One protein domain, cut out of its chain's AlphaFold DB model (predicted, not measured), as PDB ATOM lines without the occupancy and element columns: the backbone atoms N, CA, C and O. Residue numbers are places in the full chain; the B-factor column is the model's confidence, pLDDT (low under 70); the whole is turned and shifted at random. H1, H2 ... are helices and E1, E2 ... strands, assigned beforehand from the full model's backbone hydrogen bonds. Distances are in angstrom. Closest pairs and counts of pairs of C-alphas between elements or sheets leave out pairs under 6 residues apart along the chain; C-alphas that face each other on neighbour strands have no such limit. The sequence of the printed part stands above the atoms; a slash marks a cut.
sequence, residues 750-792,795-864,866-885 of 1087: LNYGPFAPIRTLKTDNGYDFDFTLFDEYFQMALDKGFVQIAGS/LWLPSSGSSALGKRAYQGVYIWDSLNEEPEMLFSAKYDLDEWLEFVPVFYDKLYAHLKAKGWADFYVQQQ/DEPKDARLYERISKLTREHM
ATOM      1  N   LEU A 750     410.357  47.930 159.648       86.00
ATOM      2  CA  LEU A 750     411.250  47.939 158.478       86.00
ATOM      3  C   LEU A 750     410.537  48.244 157.149       86.00
ATOM      4  O   LEU A 750     411.173  48.604 156.165       86.00
ATOM      5  N   ASN A 751     409.217  48.059 157.086       73.88
ATOM      6  CA  ASN A 751     408.418  47.993 155.852       73.88
ATOM      7  C   ASN A 751     407.888  49.356 155.358       73.88
ATOM      8  O   ASN A 751     406.888  49.415 154.640       73.88
ATOM      9  N   TYR A 752     408.580  50.444 155.710       78.25
ATOM     10  CA  TYR A 752     408.199  51.834 155.410       78.25
ATOM     11  C   TYR A 752     409.117  52.506 154.375       78.25
ATOM     12  O   TYR A 752     409.214  53.731 154.287       78.25
ATOM     13  N   GLY A 753     409.775  51.706 153.536       80.44
ATOM     14  CA  GLY A 753     410.651  52.206 152.486       80.44
ATOM     15  C   GLY A 753     411.961  52.778 153.045       80.44
ATOM     16  O   GLY A 753     412.390  52.380 154.129       80.44
ATOM     17  N   PRO A 754     412.594  53.746 152.354       81.75
ATOM     18  CA  PRO A 754     413.815  54.390 152.847       81.75
ATOM     19  C   PRO A 754     413.582  55.205 154.131       81.75
ATOM     20  O   PRO A 754     414.537  55.623 154.779       81.75
ATOM     21  N   PHE A 755     412.322  55.422 154.513       86.88
ATOM     22  CA  PHE A 755     411.950  56.171 155.703       86.88
ATOM     23  C   PHE A 755     411.748  55.290 156.932       86.88
ATOM     24  O   PHE A 755     411.452  55.844 157.972       86.88
ATOM     25  N   ALA A 756     411.905  53.965 156.869       88.12
ATOM     26  CA  ALA A 756     411.718  53.094 158.034       88.12
ATOM     27  C   ALA A 756     412.493  53.582 159.286       88.12
ATOM     28  O   ALA A 756     413.685  53.885 159.171       88.12
ATOM     29  N   PRO A 757     411.859  53.649 160.482       91.31
ATOM     30  CA  PRO A 757     412.540  54.107 161.697       91.31
ATOM     31  C   PRO A 757     413.586  53.111 162.212       91.31
ATOM     32  O   PRO A 757     414.447  53.484 163.007       91.31
ATOM     33  N   ILE A 758     413.527  51.857 161.751       94.25
ATOM     34  CA  ILE A 758     414.620  50.899 161.888       94.25
ATOM     35  C   ILE A 758     415.283  50.763 160.519       94.25
ATOM     36  O   ILE A 758     414.687  50.226 159.580       94.25
ATOM     37  N   ARG A 759     416.520  51.243 160.384       91.19
ATOM     38  CA  ARG A 759     417.264  51.131 159.119       91.19
ATOM     39  C   ARG A 759     418.035  49.823 159.088       91.19
ATOM     40  O   ARG A 759     418.747  49.505 160.036       91.19
ATOM     41  N   THR A 760     417.930  49.087 157.984       91.06
ATOM     42  CA  THR A 760     418.737  47.877 157.767       91.06
ATOM     43  C   THR A 760     420.095  48.276 157.205       91.06
ATOM     44  O   THR A 760     420.163  48.971 156.191       91.06
ATOM     45  N   LEU A 761     421.176  47.835 157.839       89.81
ATOM     46  CA  LEU A 761     422.556  48.110 157.445       89.81
ATOM     47  C   LEU A 761     423.207  46.841 156.895       89.81
ATOM     48  O   LEU A 761     423.091  45.766 157.494       89.81
ATOM     49  N   LYS A 762     423.930  46.955 155.777       86.06
ATOM     50  CA  LYS A 762     424.742  45.844 155.262       86.06
ATOM     51  C   LYS A 762     426.066  45.758 156.010       86.06
ATOM     52  O   LYS A 762     426.743  46.766 156.187       86.06
ATOM     53  N   THR A 763     426.465  44.550 156.389       84.06
ATOM     54  CA  THR A 763     427.785  44.273 156.973       84.06
ATOM     55  C   THR A 763     428.475  43.134 156.226       84.06
ATOM     56  O   THR A 763     427.825  42.374 155.505       84.06
ATOM     57  N   ASP A 764     429.780  42.959 156.448       81.19
ATOM     58  CA  ASP A 764     430.565  41.870 155.845       81.19
ATOM     59  C   ASP A 764     430.018  40.465 156.174       81.19
ATOM     60  O   ASP A 764     430.241  39.525 155.413       81.19
ATOM     61  N   ASN A 765     429.292  40.314 157.292       79.19
ATOM     62  CA  ASN A 765     428.819  39.027 157.817       79.19
ATOM     63  C   ASN A 765     427.281  38.923 157.926       79.19
ATOM     64  O   ASN A 765     426.788  38.055 158.646       79.19
ATOM     65  N   GLY A 766     426.517  39.790 157.251       86.25
ATOM     66  CA  GLY A 766     425.046  39.788 157.293       86.25
ATOM     67  C   GLY A 766     424.457  41.189 157.450       86.25
ATOM     68  O   GLY A 766     424.929  42.134 156.816       86.25
ATOM     69  N   TYR A 767     423.449  41.332 158.312       90.00
ATOM     70  CA  TYR A 767     422.738  42.593 158.541       90.00
ATOM     71  C   TYR A 767     422.920  43.103 159.974       90.00
ATOM     72  O   TYR A 767     422.982  42.315 160.922       90.00
ATOM     73  N   ASP A 768     422.969  44.424 160.120       92.12
ATOM     74  CA  ASP A 768     422.800  45.115 161.402       92.12
ATOM     75  C   ASP A 768     421.683  46.159 161.290       92.12
ATOM     76  O   ASP A 768     421.153  46.378 160.199       92.12
ATOM     77  N   PHE A 769     421.298  46.783 162.402       94.62
ATOM     78  CA  PHE A 769     420.143  47.681 162.431       94.62
ATOM     79  C   PHE A 769     420.430  48.959 163.219       94.62
ATOM     80  O   PHE A 769     420.949  48.906 164.333       94.62
ATOM     81  N   ASP A 770     420.065  50.105 162.642       94.50
ATOM     82  CA  ASP A 770     420.065  51.396 163.334       94.50
ATOM     83  C   ASP A 770     418.661  51.677 163.884       94.50
ATOM     84  O   ASP A 770     417.695  51.786 163.125       94.50
ATOM     85  N   PHE A 771     418.576  51.772 165.212       97.38
ATOM     86  CA  PHE A 771     417.346  51.978 165.975       97.38
ATOM     87  C   PHE A 771     417.142  53.434 166.412       97.38
ATOM     88  O   PHE A 771     416.246  53.695 167.201       97.38
ATOM     89  N   THR A 772     417.944  54.398 165.947       96.69
ATOM     90  CA  THR A 772     417.911  55.776 166.477       96.69
ATOM     91  C   THR A 772     416.521  56.421 166.382       96.69
ATOM     92  O   THR A 772     416.013  56.935 167.376       96.69
ATOM     93  N   LEU A 773     415.870  56.347 165.214       96.12
ATOM     94  CA  LEU A 773     414.520  56.902 165.022       96.12
ATOM     95  C   LEU A 773     413.450  56.059 165.733       96.12
ATOM     96  O   LEU A 773     412.473  56.599 166.250       96.12
ATOM     97  N   PHE A 774     413.637  54.737 165.783       97.62
ATOM     98  CA  PHE A 774     412.778  53.839 166.554       97.62
ATOM     99  C   PHE A 774     412.803  54.184 168.046       97.62
ATOM    100  O   PHE A 774     411.747  54.237 168.669       97.62
ATOM    101  N   ASP A 775     413.977  54.479 168.604       98.56
ATOM    102  CA  ASP A 775     414.151  54.860 170.004       98.56
ATOM    103  C   ASP A 775     413.432  56.163 170.337       98.56
ATOM    104  O   ASP A 775     412.772  56.245 171.372       98.56
ATOM    105  N   GLU A 776     413.543  57.165 169.467       97.94
ATOM    106  CA  GLU A 776     412.863  58.449 169.634       97.94
ATOM    107  C   GLU A 776     411.337  58.284 169.602       97.94
ATOM    108  O   GLU A 776     410.641  58.757 170.502       97.94
ATOM    109  N   TYR A 777     410.819  57.526 168.631       97.62
ATOM    110  CA  TYR A 777     409.389  57.228 168.527       97.62
ATOM    111  C   TYR A 777     408.887  56.440 169.748       97.62
ATOM    112  O   TYR A 777     407.856  56.776 170.334       97.62
ATOM    113  N   PHE A 778     409.602  55.385 170.146       98.44
ATOM    114  CA  PHE A 778     409.207  54.520 171.258       98.44
ATOM    115  C   PHE A 778     409.219  55.281 172.584       98.44
ATOM    116  O   PHE A 778     408.262  55.199 173.354       98.44
ATOM    117  N   GLN A 779     410.273  56.063 172.837       98.50
ATOM    118  CA  GLN A 779     410.363  56.887 174.038       98.50
ATOM    119  C   GLN A 779     409.247  57.936 174.068       98.50
ATOM    120  O   GLN A 779     408.613  58.099 175.105       98.50
ATOM    121  N   MET A 780     408.932  58.572 172.932       98.19
ATOM    122  CA  MET A 780     407.804  59.504 172.837       98.19
ATOM    123  C   MET A 780     406.476  58.839 173.220       98.19
ATOM    124  O   MET A 780     405.671  59.438 173.932       98.19
ATOM    125  N   ALA A 781     406.242  57.599 172.783       98.19
ATOM    126  CA  ALA A 781     405.046  56.859 173.170       98.19
ATOM    127  C   ALA A 781     405.015  56.570 174.688       98.19
ATOM    128  O   ALA A 781     403.994  56.797 175.341       98.19
ATOM    129  N   LEU A 782     406.132  56.142 175.281       98.19
ATOM    130  CA  LEU A 782     406.211  55.937 176.733       98.19
ATOM    131  C   LEU A 782     405.974  57.238 177.516       98.19
ATOM    132  O   LEU A 782     405.206  57.242 178.476       98.19
ATOM    133  N   ASP A 783     406.575  58.347 177.081       98.12
ATOM    134  CA  ASP A 783     406.458  59.656 177.737       98.12
ATOM    135  C   ASP A 783     405.016  60.188 177.715       98.12
ATOM    136  O   ASP A 783     404.591  60.900 178.626       98.12
ATOM    137  N   LYS A 784     404.237  59.806 176.697       96.94
ATOM    138  CA  LYS A 784     402.804  60.117 176.576       96.94
ATOM    139  C   LYS A 784     401.898  59.131 177.318       96.94
ATOM    140  O   LYS A 784     400.672  59.270 177.297       96.94
ATOM    141  N   GLY A 785     402.483  58.141 177.989       96.56
ATOM    142  CA  GLY A 785     401.769  57.188 178.827       96.56
ATOM    143  C   GLY A 785     401.053  56.087 178.051       96.56
ATOM    144  O   GLY A 785     400.038  55.589 178.531       96.56
ATOM    145  N   PHE A 786     401.528  55.714 176.856       97.94
ATOM    146  CA  PHE A 786     401.106  54.444 176.257       97.94
ATOM    147  C   PHE A 786     401.717  53.286 177.048       97.94
ATOM    148  O   PHE A 786     402.915  53.274 177.331       97.94
ATOM    149  N   VAL A 787     400.888  52.302 177.390       96.25
ATOM    150  CA  VAL A 787     401.292  51.149 178.215       96.25
ATOM    151  C   VAL A 787     401.593  49.913 177.372       96.25
ATOM    152  O   VAL A 787     402.172  48.950 177.868       96.25
ATOM    153  N   GLN A 788     401.218  49.945 176.092       96.94
ATOM    154  CA  GLN A 788     401.501  48.892 175.126       96.94
ATOM    155  C   GLN A 788     401.851  49.497 173.759       96.94
ATOM    156  O   GLN A 788     401.134  50.341 173.224       96.94
ATOM    157  N   ILE A 789     402.967  49.063 173.177       98.25
ATOM    158  CA  ILE A 789     403.471  49.526 171.882       98.25
ATOM    159  C   ILE A 789     403.552  48.322 170.945       98.25
ATOM    160  O   ILE A 789     404.311  47.379 171.170       98.25
ATOM    161  N   ALA A 790     402.741  48.354 169.895       97.50
ATOM    162  CA  ALA A 790     402.591  47.286 168.928       97.50
ATOM    163  C   ALA A 790     403.508  47.496 167.718       97.50
ATOM    164  O   ALA A 790     403.335  48.437 166.944       97.50
ATOM    165  N   GLY A 791     404.471  46.602 167.511       95.56
ATOM    166  CA  GLY A 791     405.226  46.561 166.261       95.56
ATOM    167  C   GLY A 791     404.311  46.262 165.080       95.56
ATOM    168  O   GLY A 791     403.554  45.289 165.124       95.56
ATOM    169  N   SER A 792     404.403  47.070 164.018       89.19
ATOM    170  CA  SER A 792     403.631  46.874 162.786       89.19
ATOM    171  C   SER A 792     403.772  45.447 162.237       89.19
ATOM    172  O   SER A 792     404.858  44.867 162.322       89.19
ATOM    173  N   LEU A 795     403.682  40.604 158.100       79.12
ATOM    174  CA  LEU A 795     402.893  40.373 156.888       79.12
ATOM    175  C   LEU A 795     401.550  41.114 156.959       79.12
ATOM    176  O   LEU A 795     400.869  41.106 157.977       79.12
ATOM    177  N   TRP A 796     401.119  41.710 155.851       71.62
ATOM    178  CA  TRP A 796     399.808  42.359 155.740       71.62
ATOM    179  C   TRP A 796     398.834  41.502 154.933       71.62
ATOM    180  O   TRP A 796     399.255  40.721 154.075       71.62
ATOM    181  N   LEU A 797     397.528  41.685 155.155       59.56
ATOM    182  CA  LEU A 797     396.483  41.073 154.337       59.56
ATOM    183  C   LEU A 797     396.739  41.362 152.837       59.56
ATOM    184  O   LEU A 797     396.868  42.532 152.452       59.56
ATOM    185  N   PRO A 798     396.768  40.342 151.957       49.91
ATOM    186  CA  PRO A 798     396.819  40.559 150.518       49.91
ATOM    187  C   PRO A 798     395.474  41.132 150.057       49.91
ATOM    188  O   PRO A 798     394.526  40.396 149.786       49.91
ATOM    189  N   SER A 799     395.352  42.460 150.004       39.03
ATOM    190  CA  SER A 799     394.144  43.106 149.495       39.03
ATOM    191  C   SER A 799     393.952  42.750 148.018       39.03
ATOM    192  O   SER A 799     394.855  42.881 147.185       39.03
ATOM    193  N   SER A 800     392.757  42.260 147.690       30.05
ATOM    194  CA  SER A 800     392.300  42.013 146.326       30.05
ATOM    195  C   SER A 800     392.381  43.308 145.516       30.05
ATOM    196  O   SER A 800     391.492  44.147 145.595       30.05
ATOM    197  N   GLY A 801     393.467  43.473 144.757       35.72
ATOM    198  CA  GLY A 801     393.629  44.539 143.774       35.72
ATOM    199  C   GLY A 801     393.783  45.941 144.370       35.72
ATOM    200  O   GLY A 801     392.821  46.686 144.474       35.72
ATOM    201  N   SER A 802     395.036  46.333 144.629       35.53
ATOM    202  CA  SER A 802     395.531  47.705 144.866       35.53
ATOM    203  C   SER A 802     395.214  48.354 146.219       35.53
ATOM    204  O   SER A 802     394.244  49.062 146.299       35.53
ATOM    205  N   SER A 803     396.086  48.228 147.230       33.38
ATOM    206  CA  SER A 803     396.741  49.369 147.922       33.38
ATOM    207  C   SER A 803     398.187  49.002 148.152       33.38
ATOM    208  O   SER A 803     398.539  47.830 148.279       33.38
ATOM    209  N   ALA A 804     399.032  50.015 148.234       36.25
ATOM    210  CA  ALA A 804     400.464  49.882 148.370       36.25
ATOM    211  C   ALA A 804     400.950  49.067 149.593       36.25
ATOM    212  O   ALA A 804     402.089  48.634 149.561       36.25
ATOM    213  N   LEU A 805     400.151  48.791 150.631       40.22
ATOM    214  CA  LEU A 805     400.647  48.145 151.864       40.22
ATOM    215  C   LEU A 805     400.728  46.607 151.793       40.22
ATOM    216  O   LEU A 805     401.750  46.037 152.167       40.22
ATOM    217  N   GLY A 806     399.734  45.926 151.206       36.41
ATOM    218  CA  GLY A 806     399.748  44.457 151.059       36.41
ATOM    219  C   GLY A 806     400.837  43.931 150.113       36.41
ATOM    220  O   GLY A 806     401.247  42.778 150.208       36.41
ATOM    221  N   LYS A 807     401.350  44.789 149.219       42.62
ATOM    222  CA  LYS A 807     402.500  44.488 148.349       42.62
ATOM    223  C   LYS A 807     403.849  44.881 148.982       42.62
ATOM    224  O   LYS A 807     404.875  44.407 148.515       42.62
ATOM    225  N   ARG A 808     403.869  45.712 150.038       46.62
ATOM    226  CA  ARG A 808     405.081  46.334 150.617       46.62
ATOM    227  C   ARG A 808     405.727  45.605 151.795       46.62
ATOM    228  O   ARG A 808     406.840  45.985 152.130       46.62
ATOM    229  N   ALA A 809     405.103  44.592 152.407       51.66
ATOM    230  CA  ALA A 809     405.634  43.986 153.641       51.66
ATOM    231  C   ALA A 809     407.134  43.610 153.552       51.66
ATOM    232  O   ALA A 809     407.881  43.926 154.469       51.66
ATOM    233  N   TYR A 810     407.587  43.074 152.409       59.03
ATOM    234  CA  TYR A 810     409.014  42.909 152.075       59.03
ATOM    235  C   TYR A 810     409.493  43.813 150.919       59.03
ATOM    236  O   TYR A 810     410.670  44.148 150.870       59.03
ATOM    237  N   GLN A 811     408.617  44.303 150.023       54.09
ATOM    238  CA  GLN A 811     409.013  45.248 148.947       54.09
ATOM    239  C   GLN A 811     409.335  46.672 149.457       54.09
ATOM    240  O   GLN A 811     409.666  47.555 148.670       54.09
ATOM    241  N   GLY A 812     409.189  46.913 150.763       65.75
ATOM    242  CA  GLY A 812     409.471  48.177 151.439       65.75
ATOM    243  C   GLY A 812     410.698  48.146 152.348       65.75
ATOM    244  O   GLY A 812     410.909  49.126 153.051       65.75
ATOM    245  N   VAL A 813     411.484  47.063 152.363       77.31
ATOM    246  CA  VAL A 813     412.706  46.989 153.178       77.31
ATOM    247  C   VAL A 813     413.899  47.447 152.356       77.31
ATOM    248  O   VAL A 813     414.193  46.892 151.295       77.31
ATOM    249  N   TYR A 814     414.577  48.472 152.859       83.94
ATOM    250  CA  TYR A 814     415.736  49.078 152.225       83.94
ATOM    251  C   TYR A 814     416.988  48.826 153.050       83.94
ATOM    252  O   TYR A 814     416.952  48.872 154.283       83.94
ATOM    253  N   ILE A 815     418.091  48.588 152.351       85.75
ATOM    254  CA  ILE A 815     419.411  48.419 152.926       85.75
ATOM    255  C   ILE A 815     420.281  49.638 152.652       85.75
ATOM    256  O   ILE A 815     420.334  50.151 151.533       85.75
ATOM    257  N   TRP A 816     420.980  50.072 153.692       82.44
ATOM    258  CA  TRP A 816     421.965  51.138 153.646       82.44
ATOM    259  C   TRP A 816     423.356  50.501 153.698       82.44
ATOM    260  O   TRP A 816     423.684  49.765 154.634       82.44
ATOM    261  N   ASP A 817     424.159  50.735 152.664       74.81
ATOM    262  CA  ASP A 817     425.568  50.348 152.652       74.81
ATOM    263  C   ASP A 817     426.392  51.499 153.238       74.81
ATOM    264  O   ASP A 817     426.214  52.650 152.851       74.81
ATOM    265  N   SER A 818     427.332  51.191 154.134       59.81
ATOM    266  CA  SER A 818     428.329  52.148 154.636       59.81
ATOM    267  C   SER A 818     429.113  52.890 153.535       59.81
ATOM    268  O   SER A 818     429.738  53.912 153.820       59.81
ATOM    269  N   LEU A 819     429.100  52.379 152.297       55.28
ATOM    270  CA  LEU A 819     429.792  52.927 151.130       55.28
ATOM    271  C   LEU A 819     428.888  53.692 150.141       55.28
ATOM    272  O   LEU A 819     429.432  54.389 149.284       55.28
ATOM    273  N   ASN A 820     427.557  53.584 150.239       56.91
ATOM    274  CA  ASN A 820     426.609  54.222 149.312       56.91
ATOM    275  C   ASN A 820     425.752  55.272 150.036       56.91
ATOM    276  O   ASN A 820     425.238  55.021 151.121       56.91
ATOM    277  N   GLU A 821     425.548  56.434 149.411       62.03
ATOM    278  CA  GLU A 821     424.676  57.490 149.958       62.03
ATOM    279  C   GLU A 821     423.177  57.216 149.717       62.03
ATOM    280  O   GLU A 821     422.335  57.769 150.420       62.03
ATOM    281  N   GLU A 822     422.840  56.335 148.767       76.69
ATOM    282  CA  GLU A 822     421.462  56.005 148.384       76.69
ATOM    283  C   GLU A 822     421.094  54.569 148.806       76.69
ATOM    284  O   GLU A 822     421.863  53.639 148.533       76.69
ATOM    285  N   PRO A 823     419.931  54.351 149.447       83.56
ATOM    286  CA  PRO A 823     419.516  53.029 149.898       83.56
ATOM    287  C   PRO A 823     418.988  52.154 148.751       83.56
ATOM    288  O   PRO A 823     418.285  52.621 147.852       83.56
ATOM    289  N   GLU A 824     419.248  50.850 148.822       84.12
ATOM    290  CA  GLU A 824     418.785  49.866 147.833       84.12
ATOM    291  C   GLU A 824     417.654  49.000 148.404       84.12
ATOM    292  O   GLU A 824     417.618  48.718 149.599       84.12
ATOM    293  N   MET A 825     416.715  48.543 147.570       81.75
ATOM    294  CA  MET A 825     415.688  47.591 148.016       81.75
ATOM    295  C   MET A 825     416.311  46.220 148.276       81.75
ATOM    296  O   MET A 825     416.940  45.653 147.383       81.75
ATOM    297  N   LEU A 826     416.081  45.665 149.468       79.19
ATOM    298  CA  LEU A 826     416.628  44.367 149.861       79.19
ATOM    299  C   LEU A 826     415.948  43.205 149.122       79.19
ATOM    300  O   LEU A 826     416.620  42.307 148.624       79.19
ATOM    301  N   PHE A 827     414.620  43.251 149.002       74.38
ATOM    302  CA  PHE A 827     413.832  42.251 148.283       74.38
ATOM    303  C   PHE A 827     413.302  42.860 146.981       74.38
ATOM    304  O   PHE A 827     412.597  43.872 146.991       74.38
ATOM    305  N   SER A 828     413.657  42.267 145.837       60.34
ATOM    306  CA  SER A 828     413.221  42.762 144.523       60.34
ATOM    307  C   SER A 828     411.701  42.610 144.318       60.34
ATOM    308  O   SER A 828     411.022  41.879 145.033       60.34
ATOM    309  N   ALA A 829     411.135  43.264 143.295       54.75
ATOM    310  CA  ALA A 829     409.690  43.266 143.010       54.75
ATOM    311  C   ALA A 829     409.057  41.872 142.750       54.75
ATOM    312  O   ALA A 829     407.834  41.768 142.603       54.75
ATOM    313  N   LYS A 830     409.859  40.800 142.680       54.00
ATOM    314  CA  LYS A 830     409.394  39.418 142.539       54.00
ATOM    315  C   LYS A 830     409.278  38.784 143.929       54.00
ATOM    316  O   LYS A 830     410.219  38.802 144.701       54.00
ATOM    317  N   TYR A 831     408.089  38.276 144.235       60.84
ATOM    318  CA  TYR A 831     407.694  37.732 145.532       60.84
ATOM    319  C   TYR A 831     408.608  36.560 145.932       60.84
ATOM    320  O   TYR A 831     408.473  35.492 145.338       60.84
ATOM    321  N   ASP A 832     409.478  36.744 146.931       69.50
ATOM    322  CA  ASP A 832     410.208  35.647 147.579       69.50
ATOM    323  C   ASP A 832     409.912  35.624 149.086       69.50
ATOM    324  O   ASP A 832     410.520  36.314 149.903       69.50
ATOM    325  N   LEU A 833     408.871  34.867 149.436       77.31
ATOM    326  CA  LEU A 833     408.436  34.693 150.818       77.31
ATOM    327  C   LEU A 833     409.465  33.906 151.638       77.31
ATOM    328  O   LEU A 833     409.546  34.107 152.846       77.31
ATOM    329  N   ASP A 834     410.228  33.010 151.013       81.56
ATOM    330  CA  ASP A 834     411.197  32.195 151.737       81.56
ATOM    331  C   ASP A 834     412.423  33.028 152.119       81.56
ATOM    332  O   ASP A 834     412.798  33.003 153.291       81.56
ATOM    333  N   GLU A 835     412.942  33.866 151.212       82.31
ATOM    334  CA  GLU A 835     414.004  34.836 151.540       82.31
ATOM    335  C   GLU A 835     413.577  35.797 152.667       82.31
ATOM    336  O   GLU A 835     414.350  36.074 153.588       82.31
ATOM    337  N   TRP A 836     412.326  36.275 152.648       84.75
ATOM    338  CA  TRP A 836     411.782  37.100 153.733       84.75
ATOM    339  C   TRP A 836     411.768  36.354 155.072       84.75
ATOM    340  O   TRP A 836     412.230  36.876 156.088       84.75
ATOM    341  N   LEU A 837     411.260  35.120 155.086       86.25
ATOM    342  CA  LEU A 837     411.164  34.314 156.304       86.25
ATOM    343  C   LEU A 837     412.532  33.844 156.823       86.25
ATOM    344  O   LEU A 837     412.637  33.528 158.005       86.25
ATOM    345  N   GLU A 838     413.568  33.818 155.982       88.56
ATOM    346  CA  GLU A 838     414.965  33.614 156.396       88.56
ATOM    347  C   GLU A 838     415.595  34.882 156.996       88.56
ATOM    348  O   GLU A 838     416.433  34.791 157.894       88.56
ATOM    349  N   PHE A 839     415.168  36.066 156.551       89.06
ATOM    350  CA  PHE A 839     415.631  37.352 157.079       89.06
ATOM    351  C   PHE A 839     414.994  37.723 158.427       89.06
ATOM    352  O   PHE A 839     415.673  38.276 159.295       89.06
ATOM    353  N   VAL A 840     413.709  37.406 158.630       91.19
ATOM    354  CA  VAL A 840     412.955  37.735 159.858       91.19
ATOM    355  C   VAL A 840     413.684  37.324 161.155       91.19
ATOM    356  O   VAL A 840     413.792  38.178 162.035       91.19
ATOM    357  N   PRO A 841     414.246  36.104 161.291       94.81
ATOM    358  CA  PRO A 841     415.075  35.713 162.435       94.81
ATOM    359  C   PRO A 841     416.203  36.690 162.775       94.81
ATOM    360  O   PRO A 841     416.370  37.070 163.932       94.81
ATOM    361  N   VAL A 842     416.947  37.140 161.757       94.31
ATOM    362  CA  VAL A 842     418.094  38.049 161.923       94.31
ATOM    363  C   VAL A 842     417.636  39.389 162.489       94.31
ATOM    364  O   VAL A 842     418.276  39.946 163.382       94.31
ATOM    365  N   PHE A 843     416.512  39.898 161.985       94.88
ATOM    366  CA  PHE A 843     415.903  41.120 162.493       94.88
ATOM    367  C   PHE A 843     415.371  40.954 163.920       94.88
ATOM    368  O   PHE A 843     415.661  41.782 164.783       94.88
ATOM    369  N   TYR A 844     414.630  39.880 164.184       97.00
ATOM    370  CA  TYR A 844     414.018  39.617 165.484       97.00
ATOM    371  C   TYR A 844     415.037  39.447 166.605       97.00
ATOM    372  O   TYR A 844     414.864  40.069 167.652       97.00
ATOM    373  N   ASP A 845     416.132  38.715 166.381       97.69
ATOM    374  CA  ASP A 845     417.194  38.574 167.386       97.69
ATOM    375  C   ASP A 845     417.776  39.940 167.786       97.69
ATOM    376  O   ASP A 845     418.023  40.216 168.966       97.69
ATOM    377  N   LYS A 846     417.968  40.828 166.802       97.50
ATOM    378  CA  LYS A 846     418.521  42.172 167.008       97.50
ATOM    379  C   LYS A 846     417.526  43.109 167.683       97.50
ATOM    380  O   LYS A 846     417.896  43.775 168.650       97.50
ATOM    381  N   LEU A 847     416.273  43.124 167.227       97.94
ATOM    382  CA  LEU A 847     415.206  43.908 167.846       97.94
ATOM    383  C   LEU A 847     414.970  43.462 169.294       97.94
ATOM    384  O   LEU A 847     414.897  44.300 170.188       97.94
ATOM    385  N   TYR A 848     414.912  42.155 169.554       98.56
ATOM    386  CA  TYR A 848     414.714  41.622 170.899       98.56
ATOM    387  C   TYR A 848     415.865  41.984 171.839       98.56
ATOM    388  O   TYR A 848     415.625  42.473 172.946       98.56
ATOM    389  N   ALA A 849     417.116  41.809 171.399       98.56
ATOM    390  CA  ALA A 849     418.281  42.218 172.180       98.56
ATOM    391  C   ALA A 849     418.244  43.720 172.510       98.56
ATOM    392  O   ALA A 849     418.520  44.106 173.650       98.56
ATOM    393  N   HIS A 850     417.847  44.551 171.542       98.56
ATOM    394  CA  HIS A 850     417.705  45.994 171.719       98.56
ATOM    395  C   HIS A 850     416.600  46.353 172.724       98.56
ATOM    396  O   HIS A 850     416.865  47.037 173.715       98.56
ATOM    397  N   LEU A 851     415.392  45.801 172.561       98.56
ATOM    398  CA  LEU A 851     414.273  45.983 173.495       98.56
ATOM    399  C   LEU A 851     414.645  45.561 174.924       98.56
ATOM    400  O   LEU A 851     414.313  46.257 175.887       98.56
ATOM    401  N   LYS A 852     415.369  44.446 175.091       98.44
ATOM    402  CA  LYS A 852     415.858  43.992 176.404       98.44
ATOM    403  C   LYS A 852     416.893  44.944 176.995       98.44
ATOM    404  O   LYS A 852     416.816  45.226 178.188       98.44
ATOM    405  N   ALA A 853     417.830  45.443 176.190       98.56
ATOM    406  CA  ALA A 853     418.851  46.386 176.643       98.56
ATOM    407  C   ALA A 853     418.245  47.718 177.115       98.56
ATOM    408  O   ALA A 853     418.726  48.299 178.088       98.56
ATOM    409  N   LYS A 854     417.166  48.169 176.467       98.31
ATOM    410  CA  LYS A 854     416.424  49.387 176.829       98.31
ATOM    411  C   LYS A 854     415.424  49.188 177.975       98.31
ATOM    412  O   LYS A 854     414.935  50.170 178.520       98.31
ATOM    413  N   GLY A 855     415.123  47.942 178.351       98.00
ATOM    414  CA  GLY A 855     414.076  47.627 179.330       98.00
ATOM    415  C   GLY A 855     412.654  47.797 178.784       98.00
ATOM    416  O   GLY A 855     411.718  47.981 179.551       98.00
ATOM    417  N   TRP A 856     412.486  47.747 177.463       98.31
ATOM    418  CA  TRP A 856     411.223  48.018 176.766       98.31
ATOM    419  C   TRP A 856     410.426  46.766 176.395       98.31
ATOM    420  O   TRP A 856     409.293  46.874 175.937       98.31
ATOM    421  N   ALA A 857     410.991  45.576 176.612       97.31
ATOM    422  CA  ALA A 857     410.351  44.311 176.251       97.31
ATOM    423  C   ALA A 857     408.956  44.121 176.882       97.31
ATOM    424  O   ALA A 857     408.081  43.572 176.225       97.31
ATOM    425  N   ASP A 858     408.730  44.613 178.105       96.44
ATOM    426  CA  ASP A 858     407.444  44.460 178.808       96.44
ATOM    427  C   ASP A 858     406.339  45.379 178.254       96.44
ATOM    428  O   ASP A 858     405.156  45.118 178.461       96.44
ATOM    429  N   PHE A 859     406.714  46.429 177.518       97.69
ATOM    430  CA  PHE A 859     405.789  47.349 176.852       97.69
ATOM    431  C   PHE A 859     405.515  46.943 175.401       97.69
ATOM    432  O   PHE A 859     404.611  47.487 174.773       97.69
ATOM    433  N   TYR A 860     406.296  46.017 174.843       98.50
ATOM    434  CA  TYR A 860     406.251  45.684 173.425       98.50
ATOM    435  C   TYR A 860     405.396  44.449 173.132       98.50
ATOM    436  O   TYR A 860     405.501  43.413 173.791       98.50
ATOM    437  N   VAL A 861     404.593  44.539 172.075       98.12
ATOM    438  CA  VAL A 861     403.840  43.423 171.492       98.12
ATOM    439  C   VAL A 861     404.105  43.384 169.988       98.12
ATOM    440  O   VAL A 861     404.174  44.427 169.340       98.12
ATOM    441  N   GLN A 862     404.270  42.198 169.404       97.25
ATOM    442  CA  GLN A 862     404.535  42.070 167.967       97.25
ATOM    443  C   GLN A 862     403.299  41.567 167.223       97.25
ATOM    444  O   GLN A 862     402.831  40.448 167.458       97.25
ATOM    445  N   GLN A 863     402.839  42.346 166.246       94.69
ATOM    446  CA  GLN A 863     401.837  41.885 165.291       94.69
ATOM    447  C   GLN A 863     402.497  41.080 164.167       94.69
ATOM    448  O   GLN A 863     403.562  41.459 163.670       94.69
ATOM    449  N   GLN A 864     401.899  39.959 163.772       91.19
ATOM    450  CA  GLN A 864     402.514  39.012 162.840       91.19
ATOM    451  C   GLN A 864     401.879  39.105 161.458       91.19
ATOM    452  O   GLN A 864     402.562  39.388 160.472       91.19
ATOM    453  N   ASP A 866     397.988  40.288 159.714       86.69
ATOM    454  CA  ASP A 866     396.604  40.762 159.737       86.69
ATOM    455  C   ASP A 866     395.651  39.815 158.974       86.69
ATOM    456  O   ASP A 866     395.844  39.530 157.787       86.69
ATOM    457  N   GLU A 867     394.616  39.327 159.662       85.50
ATOM    458  CA  GLU A 867     393.605  38.378 159.183       85.50
ATOM    459  C   GLU A 867     394.149  37.172 158.375       85.50
ATOM    460  O   GLU A 867     393.740  36.960 157.214       85.50
ATOM    461  N   PRO A 868     394.997  36.315 158.980       86.38
ATOM    462  CA  PRO A 868     395.706  35.258 158.273       86.38
ATOM    463  C   PRO A 868     394.739  34.282 157.581       86.38
ATOM    464  O   PRO A 868     393.686  33.904 158.110       86.38
ATOM    465  N   LYS A 869     395.093  33.868 156.357       81.88
ATOM    466  CA  LYS A 869     394.302  32.911 155.553       81.88
ATOM    467  C   LYS A 869     394.908  31.504 155.500       81.88
ATOM    468  O   LYS A 869     394.176  30.561 155.204       81.88
ATOM    469  N   ASP A 870     396.202  31.371 155.798       84.81
ATOM    470  CA  ASP A 870     396.959  30.116 155.787       84.81
ATOM    471  C   ASP A 870     397.514  29.820 157.188       84.81
ATOM    472  O   ASP A 870     398.412  30.507 157.678       84.81
ATOM    473  N   ALA A 871     396.976  28.776 157.822       87.06
ATOM    474  CA  ALA A 871     397.363  28.363 159.167       87.06
ATOM    475  C   ALA A 871     398.811  27.856 159.240       87.06
ATOM    476  O   ALA A 871     399.470  28.085 160.248       87.06
ATOM    477  N   ARG A 872     399.335  27.218 158.182       89.25
ATOM    478  CA  ARG A 872     400.717  26.701 158.172       89.25
ATOM    479  C   ARG A 872     401.726  27.836 158.096       89.25
ATOM    480  O   ARG A 872     402.752  27.801 158.770       89.25
ATOM    481  N   LEU A 873     401.431  28.848 157.280       87.94
ATOM    482  CA  LEU A 873     402.255  30.052 157.216       87.94
ATOM    483  C   LEU A 873     402.224  30.803 158.553       87.94
ATOM    484  O   LEU A 873     403.276  31.191 159.058       87.94
ATOM    485  N   TYR A 874     401.039  30.959 159.149       92.00
ATOM    486  CA  TYR A 874     400.907  31.614 160.449       92.00
ATOM    487  C   TYR A 874     401.629  30.845 161.565       92.00
ATOM    488  O   TYR A 874     402.322  31.452 162.374       92.00
ATOM    489  N   GLU A 875     401.559  29.509 161.569       94.06
ATOM    490  CA  GLU A 875     402.328  28.654 162.482       94.06
ATOM    491  C   GLU A 875     403.839  28.855 162.307       94.06
ATOM    492  O   GLU A 875     404.548  29.039 163.298       94.06
ATOM    493  N   ARG A 876     404.333  28.888 161.059       92.69
ATOM    494  CA  ARG A 876     405.752  29.147 160.759       92.69
ATOM    495  C   ARG A 876     406.197  30.493 161.334       92.69
ATOM    496  O   ARG A 876     407.214  30.534 162.014       92.69
ATOM    497  N   ILE A 877     405.434  31.562 161.120       91.81
ATOM    498  CA  ILE A 877     405.763  32.915 161.608       91.81
ATOM    499  C   ILE A 877     405.662  33.006 163.136       91.81
ATOM    500  O   ILE A 877     406.566  33.528 163.787       91.81
ATOM    501  N   SER A 878     404.605  32.439 163.723       94.06
ATOM    502  CA  SER A 878     404.435  32.358 165.178       94.06
ATOM    503  C   SER A 878     405.621  31.648 165.834       94.06
ATOM    504  O   SER A 878     406.119  32.088 166.872       94.06
ATOM    505  N   LYS A 879     406.129  30.580 165.206       95.62
ATOM    506  CA  LYS A 879     407.328  29.877 165.663       95.62
ATOM    507  C   LYS A 879     408.572  30.771 165.622       95.62
ATOM    508  O   LYS A 879     409.293  30.796 166.615       95.62
ATOM    509  N   LEU A 880     408.784  31.536 164.546       95.38
ATOM    510  CA  LEU A 880     409.914  32.474 164.457       95.38
ATOM    511  C   LEU A 880     409.890  33.488 165.605       95.38
ATOM    512  O   LEU A 880     410.902  33.685 166.271       95.38
ATOM    513  N   THR A 881     408.730  34.081 165.895       95.50
ATOM    514  CA  THR A 881     408.607  35.028 167.012       95.50
ATOM    515  C   THR A 881     408.906  34.375 168.360       95.50
ATOM    516  O   THR A 881     409.640  34.944 169.162       95.50
ATOM    517  N   ARG A 882     408.408  33.158 168.616       96.44
ATOM    518  CA  ARG A 882     408.680  32.449 169.881       96.44
ATOM    519  C   ARG A 882     410.151  32.085 170.062       96.44
ATOM    520  O   ARG A 882     410.634  32.105 171.191       96.44
ATOM    521  N   GLU A 883     410.831  31.711 168.980       98.00
ATOM    522  CA  GLU A 883     412.241  31.311 169.007       98.00
ATOM    523  C   GLU A 883     413.175  32.521 169.152       98.00
ATOM    524  O   GLU A 883     414.108  32.464 169.953       98.00
ATOM    525  N   HIS A 884     412.897  33.616 168.438       98.25
ATOM    526  CA  HIS A 884     413.803  34.768 168.326       98.25
ATOM    527  C   HIS A 884     413.432  35.962 169.221       98.25
ATOM    528  O   HIS A 884     414.266  36.824 169.487       98.25
ATOM    529  N   MET A 885     412.201  36.019 169.741       97.62
ATOM    530  CA  MET A 885     411.744  37.056 170.680       97.62
ATOM    531  C   MET A 885     411.055  36.441 171.911       97.62
ATOM    532  O   MET A 885     409.889  36.737 172.193       97.62
TER     533      MET A 885
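AT A GLANCE: This is residues 750 to 792, 795 to 864 and 866 to 885 of the 1087 residues of an uncharacterized protein of Limihaloglobus sulfuriphilus (UniProt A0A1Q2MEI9). One long helix, H3, runs between a small three-strand sheet on one side, with E2 nearest to it, and helix H4 on the other. A separate two-strand sheet, E3 and E5, stands across from the first, and H1 spans the way between them. The 133 printed residues hold four named helices and five named strands, in the order E1 E2 H1 E3 H2 E4 H3 E5 H4, class mixed. The larger sheet, E2 E1 E4, is mixed; the smaller is parallel. The whole is compact, with a radius of gyration of the C-alphas of 15.2 A and spans of 40 by 39 by 28 A.

HOW THE PARTS SIT: E1, residues 759 to 763, and E2, 766 to 770, form an antiparallel hairpin, with N 761 and O 768 2.8 A apart. E4, 814 to 816, is parallel to E1, with N 816 and O 760 2.9 A apart. H3, 833 to 854, only grazes this sheet; its closest C-alphas to E2 are those of Val 842 and Tyr 767, 7.3 A apart. H4, 871 to 884, touches H3, closest at the C-alphas of His 884 and Asp 845, 5.2 A, the same way at 35.3 degrees, only just a steep tilt. H2, 808 to 811, is close to H3 but not clearly touching: the C-alphas of Tyr 810 and Trp 836, the closest, are 6.6 A apart. H1, 772 to 783, is apart from H3. E3, 788 to 791, is parallel to E5, 860 to 862; N 791 and O 861 are 2.9 A apart. Every O i to N i+4 pair is within hydrogen-bond range in H1 and H4, 15 of 18 in H3; H2 is too short for one.

IN THESE COORDINATES: E1 begins at C-alpha 759 (417.264, 51.131, 159.119). H1 is 16.5 A long, H4 19.9 A and H3 30.9 A, with a kink of 28 degrees near residue 842. H4 ends at C-alpha 884 (413.803, 34.768, 168.326).

THE WHOLE: The C-alphas of Gly 801 and Ala 853, the two farthest apart, are 41.5 A apart. Residues 793 to 794 and 865 are not printed; the gaps are 8.8 A and 6.9 A between C-alphas. The link E4 to H3 is long. Confidence is under 70 at residues 797 to 812, 818 to 821 and 828 to 832.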